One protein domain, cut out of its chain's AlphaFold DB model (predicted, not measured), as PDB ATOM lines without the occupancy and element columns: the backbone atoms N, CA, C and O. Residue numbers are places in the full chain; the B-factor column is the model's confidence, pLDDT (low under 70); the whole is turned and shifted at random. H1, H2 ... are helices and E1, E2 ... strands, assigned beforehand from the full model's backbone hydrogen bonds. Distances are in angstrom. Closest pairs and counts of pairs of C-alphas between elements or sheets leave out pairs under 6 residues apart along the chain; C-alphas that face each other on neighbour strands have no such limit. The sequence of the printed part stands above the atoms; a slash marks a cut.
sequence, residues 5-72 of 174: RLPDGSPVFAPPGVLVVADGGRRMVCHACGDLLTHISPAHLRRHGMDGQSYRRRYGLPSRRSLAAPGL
ATOM      1  N   ARG A   5     141.074 186.767 281.491       95.88
ATOM      2  CA  ARG A   5     140.557 185.473 281.957       95.88
ATOM      3  C   ARG A   5     140.208 185.542 283.440       95.88
ATOM      4  O   ARG A   5     140.884 186.230 284.200       95.88
ATOM      5  N   LEU A   6     139.145 184.846 283.836       93.06
ATOM      6  CA  LEU A   6     138.800 184.639 285.245       93.06
ATOM      7  C   LEU A   6     139.723 183.585 285.889       93.06
ATOM      8  O   LEU A   6     140.376 182.836 285.160       93.06
ATOM      9  N   PRO A   7     139.745 183.471 287.233       93.81
ATOM     10  CA  PRO A   7     140.511 182.431 287.929       93.81
ATOM     11  C   PRO A   7     140.163 180.999 287.497       93.81
ATOM     12  O   PRO A   7     141.016 180.124 287.529       93.81
ATOM     13  N   ASP A   8     138.927 180.767 287.048       93.62
ATOM     14  CA  ASP A   8     138.474 179.480 286.504       93.62
ATOM     15  C   ASP A   8     138.838 179.274 285.017       93.62
ATOM     16  O   ASP A   8     138.333 178.364 284.367       93.62
ATOM     17  N   GLY A   9     139.684 180.139 284.448       94.38
ATOM     18  CA  GLY A   9     140.141 180.085 283.059       94.38
ATOM     19  C   GLY A   9     139.151 180.641 282.030       94.38
ATOM     20  O   GLY A   9     139.529 180.823 280.863       94.38
ATOM     21  N   SER A  10     137.917 180.964 282.435       93.94
ATOM     22  CA  SER A  10     136.880 181.453 281.519       93.94
ATOM     23  C   SER A  10     137.313 182.745 280.820       93.94
ATOM     24  O   SER A  10     137.810 183.658 281.491       93.94
ATOM     25  N   PRO A  11     137.113 182.866 279.495       96.62
ATOM     26  CA  PRO A  11     137.413 184.097 278.779       96.62
ATOM     27  C   PRO A  11     136.476 185.223 279.216       96.62
ATOM     28  O   PRO A  11     135.295 185.007 279.486       96.62
ATOM     29  N   VAL A  12     137.011 186.439 279.246       97.69
ATOM     30  CA  VAL A  12     136.268 187.654 279.569       97.69
ATOM     31  C   VAL A  12     136.417 188.647 278.427       97.69
ATOM     32  O   VAL A  12     137.529 188.931 277.994       97.69
ATOM     33  N   PHE A  13     135.305 189.201 277.953       97.81
ATOM     34  CA  PHE A  13     135.260 190.077 276.774       97.81
ATOM     35  C   PHE A  13     135.094 191.572 277.101       97.81
ATOM     36  O   PHE A  13     135.084 192.399 276.196       97.81
ATOM     37  N   ALA A  14     134.999 191.929 278.385       96.56
ATOM     38  CA  ALA A  14     135.014 193.307 278.883       96.56
ATOM     39  C   ALA A  14     135.770 193.365 280.225       96.56
ATOM     40  O   ALA A  14     135.633 192.420 281.001       96.56
ATOM     41  N   PRO A  15     136.556 194.414 280.538       96.19
ATOM     42  CA  PRO A  15     137.319 194.465 281.784       96.19
ATOM     43  C   PRO A  15     136.430 194.227 283.019       96.19
ATOM     44  O   PRO A  15     135.398 194.893 283.149       96.19
ATOM     45  N   PRO A  16     136.794 193.301 283.931       94.62
ATOM     46  CA  PRO A  16     136.024 193.061 285.148       94.62
ATOM     47  C   PRO A  16     135.778 194.350 285.941       94.62
ATOM     48  O   PRO A  16     136.631 195.230 286.017       94.62
ATOM     49  N   GLY A  17     134.588 194.474 286.522       95.31
ATOM     50  CA  GLY A  17     134.139 195.670 287.234       95.31
ATOM     51  C   GLY A  17     133.644 196.803 286.329       95.31
ATOM     52  O   GLY A  17     133.012 197.738 286.829       95.31
ATOM     53  N   VAL A  18     133.836 196.709 285.008       95.38
ATOM     54  CA  VAL A  18     133.502 197.774 284.055       95.38
ATOM     55  C   VAL A  18     132.458 197.308 283.047       95.38
ATOM     56  O   VAL A  18     132.675 196.430 282.222       95.38
ATOM     57  N   LEU A  19     131.308 197.979 283.043       95.69
ATOM     58  CA  LEU A  19     130.306 197.790 282.000       95.69
ATOM     59  C   LEU A  19     130.696 198.615 280.763       95.69
ATOM     60  O   LEU A  19     130.331 199.787 280.664       95.69
ATOM     61  N   VAL A  20     131.442 198.010 279.838       97.06
ATOM     62  CA  VAL A  20     131.872 198.675 278.598       97.06
ATOM     63  C   VAL A  20     130.661 199.003 277.739       97.06
ATOM     64  O   VAL A  20     129.901 198.114 277.351       97.06
ATOM     65  N   VAL A  21     130.491 200.285 277.433       96.94
ATOM     66  CA  VAL A  21     129.429 200.792 276.566       96.94
ATOM     67  C   VAL A  21     129.980 201.116 275.181       96.94
ATOM     68  O   VAL A  21     131.110 201.573 275.045       96.94
ATOM     69  N   ALA A  22     129.163 200.892 274.161       95.12
ATOM     70  CA  ALA A  22     129.467 201.149 272.761       95.12
ATOM     71  C   ALA A  22     128.343 201.970 272.114       95.12
ATOM     72  O   ALA A  22     127.275 202.176 272.706       95.12
ATOM     73  N   ASP A  23     128.589 202.450 270.895       94.25
ATOM     74  CA  ASP A  23     127.616 203.189 270.079       94.25
ATOM     75  C   ASP A  23     127.027 204.406 270.802       94.25
ATOM     76  O   ASP A  23     125.806 204.572 270.885       94.25
ATOM     77  N   GLY A  24     127.894 205.217 271.415       92.56
ATOM     78  CA  GLY A  24     127.468 206.380 272.199       92.56
ATOM     79  C   GLY A  24     126.593 206.016 273.405       92.56
ATOM     80  O   GLY A  24     125.742 206.799 273.813       92.56
ATOM     81  N   GLY A  25     126.737 204.803 273.949       94.56
ATOM     82  CA  GLY A  25     125.967 204.334 275.101       94.56
ATOM     83  C   GLY A  25     124.678 203.587 274.759       94.56
ATOM     84  O   GLY A  25     123.913 203.270 275.673       94.56
ATOM     85  N   ARG A  26     124.406 203.290 273.481       96.25
ATOM     86  CA  ARG A  26     123.210 202.529 273.068       96.25
ATOM     87  C   ARG A  26     123.338 201.031 273.319       96.25
ATOM     88  O   ARG A  26     122.331 200.381 273.597       96.25
ATOM     89  N   ARG A  27     124.552 200.489 273.238       97.50
ATOM     90  CA  ARG A  27     124.841 199.074 273.500       97.50
ATOM     91  C   ARG A  27     125.943 198.947 274.547       97.50
ATOM     92  O   ARG A  27     126.624 199.915 274.875       97.50
ATOM     93  N   MET A  28     126.094 197.758 275.105       97.00
ATOM     94  CA  MET A  28     127.176 197.396 276.013       97.00
ATOM     95  C   MET A  28     127.648 195.980 275.722       97.00
ATOM     96  O   MET A  28     126.871 195.154 275.239       97.00
ATOM     97  N   VAL A  29     128.908 195.716 276.032       98.12
ATOM     98  CA  VAL A  29     129.550 194.426 275.789       98.12
ATOM     99  C   VAL A  29     129.208 193.462 276.923       98.12
ATOM    100  O   VAL A  29     129.381 193.781 278.103       98.12
ATOM    101  N   CYS A  30     128.734 192.263 276.591       98.06
ATOM    102  CA  CYS A  30     128.612 191.197 277.578       98.06
ATOM    103  C   CYS A  30     129.994 190.636 277.944       98.06
ATOM    104  O   CYS A  30     130.712 190.140 277.083       98.06
ATOM    105  N   HIS A  31     130.329 190.605 279.235       98.25
ATOM    106  CA  HIS A  31     131.579 190.020 279.735       98.25
ATOM    107  C   HIS A  31     131.778 188.545 279.353       98.25
ATOM    108  O   HIS A  31     132.918 188.129 279.193       98.25
ATOM    109  N   ALA A  32     130.696 187.769 279.208       97.62
ATOM    110  CA  ALA A  32     130.757 186.319 278.998       97.62
ATOM    111  C   ALA A  32     130.993 185.914 277.535       97.62
ATOM    112  O   ALA A  32     131.665 184.923 277.280       97.62
ATOM    113  N   CYS A  33     130.430 186.659 276.579       97.50
ATOM    114  CA  CYS A  33     130.458 186.291 275.156       97.50
ATOM    115  C   CYS A  33     130.871 187.417 274.204       97.50
ATOM    116  O   CYS A  33     131.059 187.161 273.022       97.50
ATOM    117  N   GLY A  34     130.989 188.657 274.680       97.38
ATOM    118  CA  GLY A  34     131.358 189.801 273.847       97.38
ATOM    119  C   GLY A  34     130.217 190.421 273.038       97.38
ATOM    120  O   GLY A  34     130.434 191.449 272.403       97.38
ATOM    121  N   ASP A  35     129.001 189.866 273.087       97.69
ATOM    122  CA  ASP A  35     127.855 190.413 272.352       97.69
ATOM    123  C   ASP A  35     127.566 191.872 272.737       97.69
ATOM    124  O   ASP A  35     127.558 192.232 273.920       97.69
ATOM    125  N   LEU A  36     127.246 192.692 271.731       97.81
ATOM    126  CA  LEU A  36     126.772 194.063 271.909       97.81
ATOM    127  C   LEU A  36     125.258 194.088 272.126       97.81
ATOM    128  O   LEU A  36     124.473 193.815 271.219       97.81
ATOM    129  N   LEU A  37     124.841 194.470 273.331       97.69
ATOM    130  CA  LEU A  37     123.452 194.376 273.776       97.69
ATOM    131  C   LEU A  37     122.938 195.717 274.292       97.69
ATOM    132  O   LEU A  37     123.631 196.432 275.008       97.69
ATOM    133  N   THR A  38     121.674 196.033 274.025       97.88
ATOM    134  CA  THR A  38     120.988 197.162 274.680       97.88
ATOM    135  C   THR A  38     120.605 196.828 276.131       97.88
ATOM    136  O   THR A  38     120.481 197.712 276.978       97.88
ATOM    137  N   HIS A  39     120.436 195.539 276.437       97.62
ATOM    138  CA  HIS A  39     120.112 194.996 277.754       97.62
ATOM    139  C   HIS A  39     120.693 193.582 277.882       97.62
ATOM    140  O   HIS A  39     120.342 192.704 277.094       97.62
ATOM    141  N   ILE A  40     121.532 193.335 278.894       97.69
ATOM    142  CA  ILE A  40     121.945 191.983 279.290       97.69
ATOM    143  C   ILE A  40     120.763 191.409 280.075       97.69
ATOM    144  O   ILE A  40     120.666 191.494 281.300       97.69
ATOM    145  N   SER A  41     119.775 190.952 279.312       97.19
ATOM    146  CA  SER A  41     118.473 190.544 279.819       97.19
ATOM    147  C   SER A  41     118.544 189.195 280.542       97.19
ATOM    148  O   SER A  41     119.466 188.413 280.293       97.19
ATOM    149  N   PRO A  42     117.538 188.845 281.366       97.69
ATOM    150  CA  PRO A  42     117.435 187.499 281.930       97.69
ATOM    151  C   PRO A  42     117.478 186.395 280.864       97.69
ATOM    152  O   PRO A  42     118.063 185.344 281.088       97.69
ATOM    153  N   ALA A  43     116.913 186.641 279.676       97.81
ATOM    154  CA  ALA A  43     116.964 185.690 278.569       97.81
ATOM    155  C   ALA A  43     118.390 185.486 278.038       97.81
ATOM    156  O   ALA A  43     118.780 184.352 277.779       97.81
ATOM    157  N   HIS A  44     119.182 186.557 277.928       98.12
ATOM    158  CA  HIS A  44     120.588 186.441 277.555       98.12
ATOM    159  C   HIS A  44     121.394 185.711 278.638       98.12
ATOM    160  O   HIS A  44     122.164 184.811 278.328       98.12
ATOM    161  N   LEU A  45     121.182 186.051 279.912       98.25
ATOM    162  CA  LEU A  45     121.920 185.455 281.029       98.25
ATOM    163  C   LEU A  45     121.660 183.954 281.200       98.25
ATOM    164  O   LEU A  45     122.582 183.222 281.555       98.25
ATOM    165  N   ARG A  46     120.460 183.472 280.849       97.81
ATOM    166  CA  ARG A  46     120.156 182.033 280.808       97.81
ATOM    167  C   ARG A  46     121.069 181.246 279.866       97.81
ATOM    168  O   ARG A  46     121.394 180.109 280.184       97.81
ATOM    169  N   ARG A  47     121.544 181.848 278.767       97.56
ATOM    170  CA  ARG A  47     122.520 181.217 277.849       97.56
ATOM    171  C   ARG A  47     123.866 180.947 278.528       97.56
ATOM    172  O   ARG A  47     124.626 180.119 278.051       97.56
ATOM    173  N   HIS A  48     124.122 181.623 279.647       96.75
ATOM    174  CA  HIS A  48     125.325 181.487 280.466       96.75
ATOM    175  C   HIS A  48     125.046 180.840 281.827       96.75
ATOM    176  O   HIS A  48     125.879 180.938 282.722       96.75
ATOM    177  N   GLY A  49     123.858 180.257 282.028       97.00
ATOM    178  CA  GLY A  49     123.474 179.653 283.308       97.00
ATOM    179  C   GLY A  49     123.444 180.638 284.484       97.00
ATOM    180  O   GLY A  49     123.607 180.230 285.630       97.00
ATOM    181  N   MET A  50     123.269 181.936 284.218       97.06
ATOM    182  CA  MET A  50     123.322 182.992 285.229       97.06
ATOM    183  C   MET A  50     122.002 183.758 285.337       97.06
ATOM    184  O   MET A  50     121.201 183.838 284.407       97.06
ATOM    185  N   ASP A  51     121.820 184.396 286.487       97.50
ATOM    186  CA  ASP A  51     120.879 185.489 286.704       97.50
ATOM    187  C   ASP A  51     121.629 186.829 286.826       97.50
ATOM    188  O   ASP A  51     122.859 186.904 286.766       97.50
ATOM    189  N   GLY A  52     120.899 187.931 287.007       97.31
ATOM    190  CA  GLY A  52     121.527 189.249 287.104       97.31
ATOM    191  C   GLY A  52     122.450 189.409 288.319       97.31
ATOM    192  O   GLY A  52     123.386 190.205 288.271       97.31
ATOM    193  N   GLN A  53     122.193 188.713 289.427       97.62
ATOM    194  CA  GLN A  53     122.991 188.858 290.647       97.62
ATOM    195  C   GLN A  53     124.298 188.066 290.553       97.62
ATOM    196  O   GLN A  53     125.365 188.607 290.843       97.62
ATOM    197  N   SER A  54     124.221 186.812 290.114       97.44
ATOM    198  CA  SER A  54     125.374 185.957 289.829       97.44
ATOM    199  C   SER A  54     126.258 186.538 288.730       97.44
ATOM    200  O   SER A  54     127.470 186.555 288.916       97.44
ATOM    201  N   TYR A  55     125.684 187.129 287.675       97.81
ATOM    202  CA  TYR A  55     126.450 187.843 286.650       97.81
ATOM    203  C   TYR A  55     127.273 188.993 287.242       97.81
ATOM    204  O   TYR A  55     128.482 189.072 287.042       97.81
ATOM    205  N   ARG A  56     126.633 189.875 288.023       98.19
ATOM    206  CA  ARG A  56     127.332 191.007 288.649       98.19
ATOM    207  C   ARG A  56     128.437 190.544 289.583       98.19
ATOM    208  O   ARG A  56     129.540 191.064 289.502       98.19
ATOM    209  N   ARG A  57     128.153 189.546 290.423       97.38
ATOM    210  CA  ARG A  57     129.142 188.969 291.338       97.38
ATOM    211  C   ARG A  57     130.324 188.373 290.574       97.38
ATOM    212  O   ARG A  57     131.460 188.678 290.909       97.38
ATOM    213  N   ARG A  58     130.059 187.567 289.539       97.12
ATOM    214  CA  ARG A  58     131.087 186.890 288.736       97.12
ATOM    215  C   ARG A  58     132.040 187.873 288.060       97.12
ATOM    216  O   ARG A  58     133.232 187.608 288.009       97.12
ATOM    217  N   TYR A  59     131.522 189.000 287.576       97.50
ATOM    218  CA  TYR A  59     132.313 190.003 286.857       97.50
ATOM    219  C   TYR A  59     132.642 191.249 287.690       97.50
ATOM    220  O   TYR A  59     133.026 192.264 287.122       97.50
ATOM    221  N   GLY A  60     132.485 191.211 289.018       96.38
ATOM    222  CA  GLY A  60     132.882 192.310 289.910       96.38
ATOM    223  C   GLY A  60     132.067 193.605 289.775       96.38
ATOM    224  O   GLY A  60     132.538 194.674 290.149       96.38
ATOM    225  N   LEU A  61     130.847 193.547 289.237       97.31
ATOM    226  CA  LEU A  61     129.974 194.718 289.118       97.31
ATOM    227  C   LEU A  61     129.262 195.016 290.452       97.31
ATOM    228  O   LEU A  61     128.828 194.082 291.135       97.31
ATOM    229  N   PRO A  62     129.009 196.299 290.792       96.62
ATOM    230  CA  PRO A  62     128.207 196.652 291.963       96.62
ATOM    231  C   PRO A  62     126.841 195.962 291.936       96.62
ATOM    232  O   PRO A  62     126.178 195.949 290.898       96.62
ATOM    233  N   SER A  63     126.372 195.444 293.074       94.00
ATOM    234  CA  SER A  63     125.168 194.593 293.167       94.00
ATOM    235  C   SER A  63     123.895 195.220 292.576       94.00
ATOM    236  O   SER A  63     123.048 194.510 292.036       94.00
ATOM    237  N   ARG A  64     123.782 196.554 292.621       92.81
ATOM    238  CA  ARG A  64     122.656 197.333 292.076       92.81
ATOM    239  C   ARG A  64     122.929 197.961 290.704       92.81
ATOM    240  O   ARG A  64     122.092 198.705 290.195       92.81
ATOM    241  N   ARG A  65     124.075 197.681 290.074       95.81
ATOM    242  CA  ARG A  65     124.409 198.218 288.746       95.81
ATOM    243  C   ARG A  65     123.357 197.778 287.726       95.81
ATOM    244  O   ARG A  65     123.025 196.593 287.626       95.81
ATOM    245  N   SER A  66     122.828 198.726 286.955       95.69
ATOM    246  CA  SER A  66     121.911 198.401 285.861       95.69
ATOM    247  C   SER A  66     122.646 197.632 284.765       95.69
ATOM    248  O   SER A  66     123.735 198.026 284.355       95.69
ATOM    249  N   LEU A  67     122.018 196.560 284.288       97.19
ATOM    250  CA  LEU A  67     122.470 195.768 283.146       97.19
ATOM    251  C   LEU A  67     121.765 196.194 281.852       97.19
ATOM    252  O   LEU A  67     121.648 195.395 280.933       97.19
ATOM    253  N   ALA A  68     121.229 197.415 281.796       97.12
ATOM    254  CA  ALA A  68     120.705 198.051 280.591       97.12
ATOM    255  C   ALA A  68     121.671 199.150 280.151       97.12
ATOM    256  O   ALA A  68     122.167 199.886 281.004       97.12
ATOM    257  N   ALA A  69     121.902 199.297 278.849       97.38
ATOM    258  CA  ALA A  69     122.758 200.344 278.310       97.38
ATOM    259  C   ALA A  69     122.187 201.742 278.641       97.38
ATOM    260  O   ALA A  69     120.961 201.895 278.710       97.38
ATOM    261  N   PRO A  70     123.032 202.768 278.865       96.81
ATOM    262  CA  PRO A  70     122.579 204.123 279.180       96.81
ATOM    263  C   PRO A  70     121.513 204.662 278.224       96.81
ATOM    264  O   PRO A  70     120.492 205.149 278.697       96.81
ATOM    265  N   GLY A  71     121.687 204.481 276.914       96.75
ATOM    266  CA  GLY A  71     120.728 204.929 275.904       96.75
ATOM    267  C   GLY A  71     119.341 204.308 276.082       96.75
ATOM    268  O   GLY A  71     118.343 205.022 276.035       96.75
ATOM    269  N   LEU A  72     119.258 203.006 276.393       96.38
ATOM    270  CA  LEU A  72     117.977 202.350 276.677       96.38
ATOM    271  C   LEU A  72     117.336 202.884 277.965       96.38
ATOM    272  O   LEU A  72     116.117 203.042 278.029       96.38
TER     273      LEU A  72
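AT A GLANCE: This is residues 5 to 72 of the 174 residues of a protein of Geodermatophilus sabuli (UniProt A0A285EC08). This is a small domain of mostly loops with little regular structure: two short helices, H1 and H2, lie away from a small patch where the short strand E1 is paired by short stretches of chain. Long unnamed stretches, residues 5 to 26 and 59 to 72, make up much of the rest. The printed part has 68 residues, of which 15 are in named elements, in the order E1, H1, H2; the class is mostly helix. It is compact, with a radius of gyration of the C-alphas of 11.0 A, yet elongated, spanning 32 by 21 by 20 A.

HOW THE PARTS SIT: H2, residues 52 to 58, and H1, residues 42 to 46, only just touch, and only at the corner by their tight link, with 3 pairs of C-alphas within 8 A; the closest are those of Pro 42 and Gly 52, 6.8 A apart. E1, residues 27 to 29, is apart from H1 and H2 and pairs with no named strand. In short antiparallel pairings, residues 27 to 28 pair with 21 to 22, and 28 to 29 with 36 to 37. In H1 and H2 every O i to N i+4 pair is within hydrogen-bond range.

IN THESE COORDINATES: H2 measures 10.0 A, E1 7.0 A and H1 6.2 A. C-alpha 27 begins E1 at (124.841, 199.074, 273.500); C-alpha 58 ends H2 at (131.087, 186.890, 288.736).

THE WHOLE: The C-alphas of Asp 8 and Gly 71, the two farthest apart, are 32.8 A apart. The link from E1 to H1 is long. The printed part has no cut, and no printed residue is under 70 in pLDDT.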